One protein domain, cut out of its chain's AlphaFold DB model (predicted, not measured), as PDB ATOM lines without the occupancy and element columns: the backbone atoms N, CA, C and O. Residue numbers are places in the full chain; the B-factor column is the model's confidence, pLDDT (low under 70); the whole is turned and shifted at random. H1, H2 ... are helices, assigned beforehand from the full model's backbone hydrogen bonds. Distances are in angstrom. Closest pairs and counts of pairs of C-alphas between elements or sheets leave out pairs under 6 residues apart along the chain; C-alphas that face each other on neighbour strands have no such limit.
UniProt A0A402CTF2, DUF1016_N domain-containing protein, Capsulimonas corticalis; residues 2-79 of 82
ATOM      1  N   ARG A   2      24.603  -4.003  62.236       47.19
ATOM      2  CA  ARG A   2      24.107  -3.756  60.850       47.19
ATOM      3  C   ARG A   2      22.658  -3.230  60.741       47.19
ATOM      4  O   ARG A   2      22.365  -2.466  59.828       47.19
ATOM      5  N   GLY A   3      21.767  -3.569  61.679       51.38
ATOM      6  CA  GLY A   3      20.336  -3.222  61.592       51.38
ATOM      7  C   GLY A   3      20.001  -1.727  61.716       51.38
ATOM      8  O   GLY A   3      19.078  -1.251  61.059       51.38
ATOM      9  N   LYS A   4      20.776  -0.955  62.495       49.31
ATOM     10  CA  LYS A   4      20.527   0.491  62.666       49.31
ATOM     11  C   LYS A   4      20.802   1.282  61.380       49.31
ATOM     12  O   LYS A   4      20.018   2.158  61.037       49.31
ATOM     13  N   ARG A   5      21.860   0.927  60.635       53.78
ATOM     14  CA  ARG A   5      22.193   1.559  59.343       53.78
ATOM     15  C   ARG A   5      21.159   1.231  58.264       53.78
ATOM     16  O   ARG A   5      20.808   2.109  57.488       53.78
ATOM     17  N   ALA A   6      20.627   0.006  58.257       61.41
ATOM     18  CA  ALA A   6      19.584  -0.396  57.315       61.41
ATOM     19  C   ALA A   6      18.259   0.358  57.543       61.41
ATOM     20  O   ALA A   6      17.649   0.823  56.584       61.41
ATOM     21  N   ASN A   7      17.833   0.528  58.800       65.50
ATOM     22  CA  ASN A   7      16.619   1.293  59.113       65.50
ATOM     23  C   ASN A   7      16.786   2.792  58.843       65.50
ATOM     24  O   ASN A   7      15.893   3.408  58.266       65.50
ATOM     25  N   TYR A   8      17.940   3.359  59.197       71.62
ATOM     26  CA  TYR A   8      18.258   4.754  58.901       71.62
ATOM     27  C   TYR A   8      18.288   5.023  57.388       71.62
ATOM     28  O   TYR A   8      17.649   5.957  56.914       71.62
ATOM     29  N   GLY A   9      18.930   4.145  56.609       73.38
ATOM     30  CA  GLY A   9      18.958   4.249  55.149       73.38
ATOM     31  C   GLY A   9      17.567   4.182  54.514       73.38
ATOM     32  O   GLY A   9      17.268   4.964  53.616       73.38
ATOM     33  N   LYS A  10      16.676   3.317  55.019       79.56
ATOM     34  CA  LYS A  10      15.277   3.264  54.558       79.56
ATOM     35  C   LYS A  10      14.528   4.572  54.817       79.56
ATOM     36  O   LYS A  10      13.818   5.038  53.934       79.56
ATOM     37  N   GLN A  11      14.703   5.174  55.995       86.00
ATOM     38  CA  GLN A  11      14.063   6.453  56.319       86.00
ATOM     39  C   GLN A  11      14.576   7.598  55.439       86.00
ATOM     40  O   GLN A  11      13.779   8.431  55.012       86.00
ATOM     41  N   ILE A  12      15.873   7.608  55.110       87.56
ATOM     42  CA  ILE A  12      16.440   8.586  54.172       87.56
ATOM     43  C   ILE A  12      15.812   8.434  52.788       87.56
ATOM     44  O   ILE A  12      15.350   9.420  52.226       87.56
ATOM     45  N   VAL A  13      15.765   7.212  52.244       88.31
ATOM     46  CA  VAL A  13      15.190   6.967  50.911       88.31
ATOM     47  C   VAL A  13      13.721   7.377  50.866       88.31
ATOM     48  O   VAL A  13      13.299   8.017  49.905       88.31
ATOM     49  N   LEU A  14      12.961   7.071  51.919       90.56
ATOM     50  CA  LEU A  14      11.567   7.482  52.042       90.56
ATOM     51  C   LEU A  14      11.430   9.010  52.029       90.56
ATOM     52  O   LEU A  14      10.708   9.547  51.191       90.56
ATOM     53  N   SER A  15      12.144   9.711  52.912       92.56
ATOM     54  CA  SER A  15      12.059  11.171  53.024       92.56
ATOM     55  C   SER A  15      12.498  11.874  51.736       92.56
ATOM     56  O   SER A  15      11.800  12.763  51.248       92.56
ATOM     57  N   LEU A  16      13.592  11.414  51.128       90.38
ATOM     58  CA  LEU A  16      14.091  11.950  49.866       90.38
ATOM     59  C   LEU A  16      13.105  11.705  48.716       90.38
ATOM     60  O   LEU A  16      12.885  12.591  47.898       90.38
ATOM     61  N   SER A  17      12.458  10.535  48.673       92.38
ATOM     62  CA  SER A  17      11.436  10.242  47.660       92.38
ATOM     63  C   SER A  17      10.243  11.184  47.747       92.38
ATOM     64  O   SER A  17       9.731  11.626  46.722       92.38
ATOM     65  N   GLN A  18       9.827  11.541  48.964       94.00
ATOM     66  CA  GLN A  18       8.728  12.474  49.186       94.00
ATOM     67  C   GLN A  18       9.112  13.871  48.704       94.00
ATOM     68  O   GLN A  18       8.365  14.467  47.933       94.00
ATOM     69  N   GLN A  19      10.299  14.355  49.085       94.25
ATOM     70  CA  GLN A  19      10.809  15.663  48.658       94.25
ATOM     71  C   GLN A  19      10.917  15.756  47.133       94.25
ATOM     72  O   GLN A  19      10.337  16.647  46.520       94.25
ATOM     73  N   LEU A  20      11.574  14.786  46.498       91.88
ATOM     74  CA  LEU A  20      11.756  14.788  45.047       91.88
ATOM     75  C   LEU A  20      10.436  14.591  44.293       91.88
ATOM     76  O   LEU A  20      10.264  15.138  43.209       91.88
ATOM     77  N   THR A  21       9.483  13.844  44.855       92.25
ATOM     78  CA  THR A  21       8.147  13.713  44.257       92.25
ATOM     79  C   THR A  21       7.375  15.031  44.310       92.25
ATOM     80  O   THR A  21       6.645  15.334  43.367       92.25
ATOM     81  N   ILE A  22       7.540  15.823  45.374       94.00
ATOM     82  CA  ILE A  22       6.947  17.164  45.482       94.00
ATOM     83  C   ILE A  22       7.584  18.110  44.458       94.00
ATOM     84  O   ILE A  22       6.860  18.804  43.750       94.00
ATOM     85  N   GLU A  23       8.914  18.115  44.344       93.81
ATOM     86  CA  GLU A  23       9.622  19.064  43.475       93.81
ATOM     87  C   GLU A  23       9.562  18.707  41.985       93.81
ATOM     88  O   GLU A  23       9.435  19.586  41.134       93.81
ATOM     89  N   TYR A  24       9.631  17.418  41.653       89.00
ATOM     90  CA  TYR A  24       9.815  16.946  40.279       89.00
ATOM     91  C   TYR A  24       8.699  16.006  39.794       89.00
ATOM     92  O   TYR A  24       8.715  15.550  38.648       89.00
ATOM     93  N   GLY A  25       7.711  15.706  40.640       87.31
ATOM     94  CA  GLY A  25       6.530  14.921  40.289       87.31
ATOM     95  C   GLY A  25       6.683  13.404  40.444       87.31
ATOM     96  O   GLY A  25       7.674  12.872  40.942       87.31
ATOM     97  N   ARG A  26       5.660  12.670  39.979       82.69
ATOM     98  CA  ARG A  26       5.422  11.231  40.256       82.69
ATOM     99  C   ARG A  26       6.538  10.258  39.832       82.69
ATOM    100  O   ARG A  26       6.446   9.072  40.139       82.69
ATOM    101  N   GLY A  27       7.565  10.723  39.122       83.94
ATOM    102  CA  GLY A  27       8.706   9.908  38.699       83.94
ATOM    103  C   GLY A  27       9.699   9.571  39.816       83.94
ATOM    104  O   GLY A  27      10.499   8.659  39.635       83.94
ATOM    105  N   TRP A  28       9.644  10.254  40.963       88.25
ATOM    106  CA  TRP A  28      10.686  10.214  42.000       88.25
ATOM    107  C   TRP A  28      10.323   9.437  43.279       88.25
ATOM    108  O   TRP A  28      10.814   9.730  44.367       88.25
ATOM    109  N   GLY A  29       9.491   8.401  43.156       90.06
ATOM    110  CA  GLY A  29       9.147   7.524  44.281       90.06
ATOM    111  C   GLY A  29      10.303   6.633  44.769       90.06
ATOM    112  O   GLY A  29      11.339   6.494  44.120       90.06
ATOM    113  N   GLU A  30      10.106   5.946  45.896       89.12
ATOM    114  CA  GLU A  30      11.135   5.112  46.546       89.12
ATOM    115  C   GLU A  30      11.788   4.076  45.617       89.12
ATOM    116  O   GLU A  30      13.004   3.891  45.650       89.12
ATOM    117  N   LYS A  31      11.005   3.419  44.750       85.19
ATOM    118  CA  LYS A  31      11.524   2.432  43.783       85.19
ATOM    119  C   LYS A  31      12.533   3.048  42.812       85.19
ATOM    120  O   LYS A  31      13.541   2.422  42.502       85.19
ATOM    121  N   GLN A  32      12.276   4.275  42.359       84.50
ATOM    122  CA  GLN A  32      13.180   5.004  41.472       84.50
ATOM    123  C   GLN A  32      14.509   5.298  42.178       84.50
ATOM    124  O   GLN A  32      15.574   5.090  41.607       84.50
ATOM    125  N   LEU A  33      14.460   5.721  43.440       86.19
ATOM    126  CA  LEU A  33      15.658   5.979  44.238       86.19
ATOM    127  C   LEU A  33      16.451   4.705  44.535       86.19
ATOM    128  O   LEU A  33      17.674   4.710  44.439       86.19
ATOM    129  N   GLN A  34      15.775   3.592  44.824       85.69
ATOM    130  CA  GLN A  34      16.430   2.288  44.972       85.69
ATOM    131  C   GLN A  34      17.146   1.859  43.687       85.69
ATOM    132  O   GLN A  34      18.232   1.289  43.748       85.69
ATOM    133  N   HIS A  35      16.559   2.147  42.526       82.38
ATOM    134  CA  HIS A  35      17.209   1.932  41.239       82.38
ATOM    135  C   HIS A  35      18.451   2.812  41.073       82.38
ATOM    136  O   HIS A  35      19.508   2.291  40.739       82.38
ATOM    137  N   CYS A  36      18.373   4.108  41.384       81.69
ATOM    138  CA  CYS A  36      19.545   4.988  41.358       81.69
ATOM    139  C   CYS A  36      20.669   4.490  42.278       81.69
ATOM    140  O   CYS A  36      21.827   4.481  41.871       81.69
ATOM    141  N   LEU A  37      20.335   4.029  43.486       81.25
ATOM    142  CA  LEU A  37      21.314   3.471  44.422       81.25
ATOM    143  C   LEU A  37      21.957   2.192  43.879       81.25
ATOM    144  O   LEU A  37      23.169   2.046  43.959       81.25
ATOM    145  N   ARG A  38      21.170   1.292  43.279       77.94
ATOM    146  CA  ARG A  38      21.700   0.081  42.636       77.94
ATOM    147  C   ARG A  38      22.624   0.420  41.466       77.94
ATOM    148  O   ARG A  38      23.645  -0.227  41.298       77.94
ATOM    149  N   VAL A  39      22.281   1.430  40.669       76.25
ATOM    150  CA  VAL A  39      23.139   1.917  39.581       76.25
ATOM    151  C   VAL A  39      24.450   2.470  40.144       76.25
ATOM    152  O   VAL A  39      25.504   2.098  39.649       76.25
ATOM    153  N   ALA A  40      24.405   3.291  41.194       76.44
ATOM    154  CA  ALA A  40      25.610   3.826  41.833       76.44
ATOM    155  C   ALA A  40      26.504   2.730  42.446       76.44
ATOM    156  O   ALA A  40      27.720   2.870  42.452       76.44
ATOM    157  N   ASP A  41      25.912   1.634  42.927       75.94
ATOM    158  CA  ASP A  41      26.641   0.477  43.464       75.94
ATOM    159  C   ASP A  41      27.283  -0.382  42.357       75.94
ATOM    160  O   ASP A  41      28.363  -0.935  42.530       75.94
ATOM    161  N   ILE A  42      26.637  -0.478  41.188       73.50
ATOM    162  CA  ILE A  42      27.166  -1.206  40.021       73.50
ATOM    163  C   ILE A  42      28.257  -0.396  39.307       73.50
ATOM    164  O   ILE A  42      29.253  -0.956  38.852       73.50
ATOM    165  N   PHE A  43      28.068   0.916  39.184       73.00
ATOM    166  CA  PHE A  43      28.969   1.818  38.475       73.00
ATOM    167  C   PHE A  43      29.731   2.687  39.479       73.00
ATOM    168  O   PHE A  43      29.407   3.856  39.672       73.00
ATOM    169  N   LEU A  44      30.754   2.094  40.104       68.81
ATOM    170  CA  LEU A  44      31.627   2.764  41.077       68.81
ATOM    171  C   LEU A  44      32.494   3.873  40.449       68.81
ATOM    172  O   LEU A  44      32.940   4.776  41.153       68.81
ATOM    173  N   ASP A  45      32.724   3.823  39.132       75.88
ATOM    174  CA  ASP A  45      33.426   4.872  38.389       75.88
ATOM    175  C   ASP A  45      32.429   5.914  37.855       75.88
ATOM    176  O   ASP A  45      31.602   5.642  36.975       75.88
ATOM    177  N   GLU A  46      32.548   7.143  38.359       73.81
ATOM    178  CA  GLU A  46      31.728   8.287  37.957       73.81
ATOM    179  C   GLU A  46      31.793   8.583  36.451       73.81
ATOM    180  O   GLU A  46      30.804   9.037  35.870       73.81
ATOM    181  N   LYS A  47      32.920   8.302  35.780       73.94
ATOM    182  CA  LYS A  47      33.047   8.479  34.325       73.94
ATOM    183  C   LYS A  47      32.180   7.477  33.577       73.94
ATOM    184  O   LYS A  47      31.536   7.848  32.594       73.94
ATOM    185  N   ILE A  48      32.125   6.237  34.061       70.00
ATOM    186  CA  ILE A  48      31.261   5.196  33.500       70.00
ATOM    187  C   ILE A  48      29.798   5.575  33.733       70.00
ATOM    188  O   ILE A  48      29.005   5.555  32.794       70.00
ATOM    189  N   LEU A  49      29.449   6.021  34.943       71.62
ATOM    190  CA  LEU A  49      28.099   6.485  35.262       71.62
ATOM    191  C   LEU A  49      27.670   7.675  34.386       71.62
ATOM    192  O   LEU A  49      26.550   7.703  33.870       71.62
ATOM    193  N   SER A  50      28.565   8.644  34.182       74.06
ATOM    194  CA  SER A  50      28.323   9.816  33.338       74.06
ATOM    195  C   SER A  50      28.111   9.431  31.872       74.06
ATOM    196  O   SER A  50      27.195   9.952  31.234       74.06
ATOM    197  N   ALA A  51      28.919   8.512  31.332       71.69
ATOM    198  CA  ALA A  51      28.746   8.005  29.972       71.69
ATOM    199  C   ALA A  51      27.415   7.249  29.823       71.69
ATOM    200  O   ALA A  51      26.631   7.547  28.926       71.69
ATOM    201  N   VAL A  52      27.099   6.348  30.759       67.00
ATOM    202  CA  VAL A  52      25.846   5.576  30.765       67.00
ATOM    203  C   VAL A  52      24.627   6.499  30.818       67.00
ATOM    204  O   VAL A  52      23.692   6.320  30.043       67.00
ATOM    205  N   ARG A  53      24.635   7.531  31.670       71.81
ATOM    206  CA  ARG A  53      23.525   8.495  31.765       71.81
ATOM    207  C   ARG A  53      23.324   9.301  30.479       71.81
ATOM    208  O   ARG A  53      22.200   9.704  30.194       71.81
ATOM    209  N   ARG A  54      24.404   9.583  29.747       72.69
ATOM    210  CA  ARG A  54      24.358  10.401  28.531       72.69
ATOM    211  C   ARG A  54      23.892   9.608  27.313       72.69
ATOM    212  O   ARG A  54      23.158  10.148  26.496       72.69
ATOM    213  N   GLU A  55      24.299   8.346  27.214       66.94
ATOM    214  CA  GLU A  55      24.069   7.511  26.029       66.94
ATOM    215  C   GLU A  55      22.822   6.605  26.148       66.94
ATOM    216  O   GLU A  55      22.376   6.041  25.151       66.94
ATOM    217  N   LEU A  56      22.232   6.438  27.345       67.44
ATOM    218  CA  LEU A  56      21.136   5.484  27.578       67.44
ATOM    219  C   LEU A  56      19.914   6.118  28.257       67.44
ATOM    220  O   LEU A  56      20.001   6.752  29.309       67.44
ATOM    221  N   ALA A  57      18.726   5.851  27.703       75.50
ATOM    222  CA  ALA A  57      17.464   6.174  28.365       75.50
ATOM    223  C   ALA A  57      17.255   5.321  29.630       75.50
ATOM    224  O   ALA A  57      17.733   4.189  29.737       75.50
ATOM    225  N   TRP A  58      16.459   5.830  30.575       69.94
ATOM    226  CA  TRP A  58      16.204   5.176  31.867       69.94
ATOM    227  C   TRP A  58      15.668   3.736  31.757       69.94
ATOM    228  O   TRP A  58      15.892   2.900  32.630       69.94
ATOM    229  N   THR A  59      14.968   3.413  30.672       68.38
ATOM    230  CA  THR A  59      14.526   2.049  30.354       68.38
ATOM    231  C   THR A  59      15.689   1.085  30.129       68.38
ATOM    232  O   THR A  59      15.634  -0.029  30.637       68.38
ATOM    233  N   HIS A  60      16.759   1.512  29.458       65.06
ATOM    234  CA  HIS A  60      17.950   0.690  29.237       65.06
ATOM    235  C   HIS A  60      18.778   0.517  30.513       65.06
ATOM    236  O   HIS A  60      19.260  -0.579  30.791       65.06
ATOM    237  N   ILE A  61      18.867   1.566  31.338       67.69
ATOM    238  CA  ILE A  61      19.510   1.493  32.660       67.69
ATOM    239  C   ILE A  61      18.782   0.477  33.549       67.69
ATOM    240  O   ILE A  61      19.415  -0.315  34.248       67.69
ATOM    241  N   LYS A  62      17.444   0.430  33.466       68.19
ATOM    242  CA  LYS A  62      16.655  -0.608  34.138       68.19
ATOM    243  C   LYS A  62      17.008  -2.012  33.683       68.19
ATOM    244  O   LYS A  62      17.180  -2.865  34.543       68.19
ATOM    245  N   THR A  63      17.171  -2.249  32.388       67.50
ATOM    246  CA  THR A  63      17.588  -3.564  31.883       67.50
ATOM    247  C   THR A  63      18.960  -3.968  32.427       67.50
ATOM    248  O   THR A  63      19.113  -5.089  32.901       67.50
ATOM    249  N   LEU A  64      19.927  -3.044  32.453       63.72
ATOM    250  CA  LEU A  64      21.278  -3.296  32.976       63.72
ATOM    251  C   LEU A  64      21.287  -3.674  34.466       63.72
ATOM    252  O   LEU A  64      22.063  -4.531  34.869       63.72
ATOM    253  N   MET A  65      20.388  -3.108  35.278       65.12
ATOM    254  CA  MET A  65      20.252  -3.465  36.700       65.12
ATOM    255  C   MET A  65      19.741  -4.891  36.962       65.12
ATOM    256  O   MET A  65      19.890  -5.374  38.084       65.12
ATOM    257  N   TYR A  66      19.070  -5.517  35.991       62.97
ATOM    258  CA  TYR A  66      18.563  -6.895  36.091       62.97
ATOM    259  C   TYR A  66      19.462  -7.908  35.377       62.97
ATOM    260  O   TYR A  66      19.227  -9.110  35.490       62.97
ATOM    261  N   ILE A  67      20.494  -7.443  34.665       59.22
ATOM    262  CA  ILE A  67      21.561  -8.295  34.140       59.22
ATOM    263  C   ILE A  67      22.501  -8.588  35.314       59.22
ATOM    264  O   ILE A  67      23.485  -7.897  35.574       59.22
ATOM    265  N   ASP A  68      22.102  -9.593  36.085       53.50
ATOM    266  CA  ASP A  68      22.797 -10.089  37.262       53.50
ATOM    267  C   ASP A  68      23.651 -11.290  36.845       53.50
ATOM    268  O   ASP A  68      23.247 -12.444  36.952       53.50
ATOM    269  N   ASP A  69      24.847 -11.017  36.326       52.59
ATOM    270  CA  ASP A  69      25.938 -11.985  36.416       52.59
ATOM    271  C   ASP A  69      26.642 -11.708  37.749       52.59
ATOM    272  O   ASP A  69      27.668 -11.026  37.819       52.59
ATOM    273  N   SER A  70      26.003 -12.140  38.840       53.44
ATOM    274  CA  SER A  70      26.521 -12.026  40.212       53.44
ATOM    275  C   SER A  70      27.943 -12.590  40.335       53.44
ATOM    276  O   SER A  70      28.753 -12.062  41.090       53.44
ATOM    277  N   LEU A  71      28.282 -13.569  39.493       53.69
ATOM    278  CA  LEU A  71      29.596 -14.201  39.364       53.69
ATOM    279  C   LEU A  71      30.714 -13.250  38.902       53.69
ATOM    280  O   LEU A  71      31.867 -13.435  39.282       53.69
ATOM    281  N   LYS A  72      30.407 -12.213  38.110       51.97
ATOM    282  CA  LYS A  72      31.417 -11.237  37.655       51.97
ATOM    283  C   LYS A  72      31.672 -10.118  38.655       51.97
ATOM    284  O   LYS A  72      32.775  -9.579  38.676       51.97
ATOM    285  N   ARG A  73      30.679  -9.757  39.472       50.75
ATOM    286  CA  ARG A  73      30.832  -8.683  40.467       50.75
ATOM    287  C   ARG A  73      31.788  -9.090  41.590       50.75
ATOM    288  O   ARG A  73      32.618  -8.274  41.976       50.75
ATOM    289  N   ASP A  74      31.758 -10.353  42.012       52.69
ATOM    290  CA  ASP A  74      32.696 -10.876  43.015       52.69
ATOM    291  C   ASP A  74      34.138 -10.951  42.475       52.69
ATOM    292  O   ASP A  74      35.076 -10.597  43.183       52.69
ATOM    293  N   PHE A  75      34.333 -11.272  41.190       48.41
ATOM    294  CA  PHE A  75      35.667 -11.291  40.567       48.41
ATOM    295  C   PHE A  75      36.360  -9.911  40.556       48.41
ATOM    296  O   PHE A  75      37.573  -9.827  40.736       48.41
ATOM    297  N   TYR A  76      35.603  -8.822  40.371       49.44
ATOM    298  CA  TYR A  76      36.158  -7.461  40.380       49.44
ATOM    299  C   TYR A  76      36.237  -6.836  41.783       49.44
ATOM    300  O   TYR A  76      37.111  -6.002  42.009       49.44
ATOM    301  N   ASN A  77      35.389  -7.250  42.734       47.78
ATOM    302  CA  ASN A  77      35.468  -6.794  44.130       47.78
ATOM    303  C   ASN A  77      36.552  -7.512  44.958       47.78
ATOM    304  O   ASN A  77      36.936  -6.998  46.005       47.78
ATOM    305  N   GLU A  78      37.057  -8.664  44.506       47.38
ATOM    306  CA  GLU A  78      38.157  -9.396  45.159       47.38
ATOM    307  C   GLU A  78      39.552  -9.069  44.597       47.38
ATOM    308  O   GLU A  78      40.536  -9.710  44.966       47.38
ATOM    309  N   SER A  79      39.690  -8.060  43.733       39.12
ATOM    310  CA  SER A  79      41.024  -7.565  43.378       39.12
ATOM    311  C   SER A  79      41.548  -6.661  44.505       39.12
ATOM    312  O   SER A  79      40.960  -5.605  44.750       39.12
TER     313      SER A  79
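Overview. This is residues 2 to 79 of the 82 residues of the protein "DUF1016_N domain-containing protein" of Capsulimonas corticalis (UniProt A0A402CTF2). H2 lies in the middle, with long H1 at its beginning, H4 and nearby H3 toward its end, and H5 on a tail. Residues 2 to 9 of H1 stick out. The printed part has 78 residues, with five named helices, H1 to H5, all helix by class; it is loose, radius of gyration of the C-alphas 14.5 A, spans 39 by 36 by 21 A.

Arrangement. H1, residues 2 to 24, touches H2, residues 30 to 42, with residues 13 to 17 alone, at a steep tilt of 62 degrees; the closest C-alphas, of Ser 17 and Glu 30, are 5.3 A apart. H3, residues 46 to 55, is close to H2 but not clearly touching, with the closest C-alphas, of Ala 40 and Leu 49, 7.5 A apart. H4, residues 58 to 66, touches H2; the closest C-alphas, of Val 39 and Met 65, are 6.8 A apart. H5, residues 70 to 77, is only just apart from H2, closest 8.3 A. In H1, H2 and H3 every O i to N i+4 pair is within hydrogen-bond range; in H4 4 of 5, in H5 2 of 4.

Along the chain. H1, 32.5 A from first to last C-alpha, begins at C-alpha 2 (24.107, -3.756, 60.850). H2 measures 18.4 A. H5 ends at C-alpha 77 (35.468, -6.794, 44.130).

Size, cuts and confidence. The printed part has no cut, and its four links are tight. Residues under pLDDT 70 include 58 to 79.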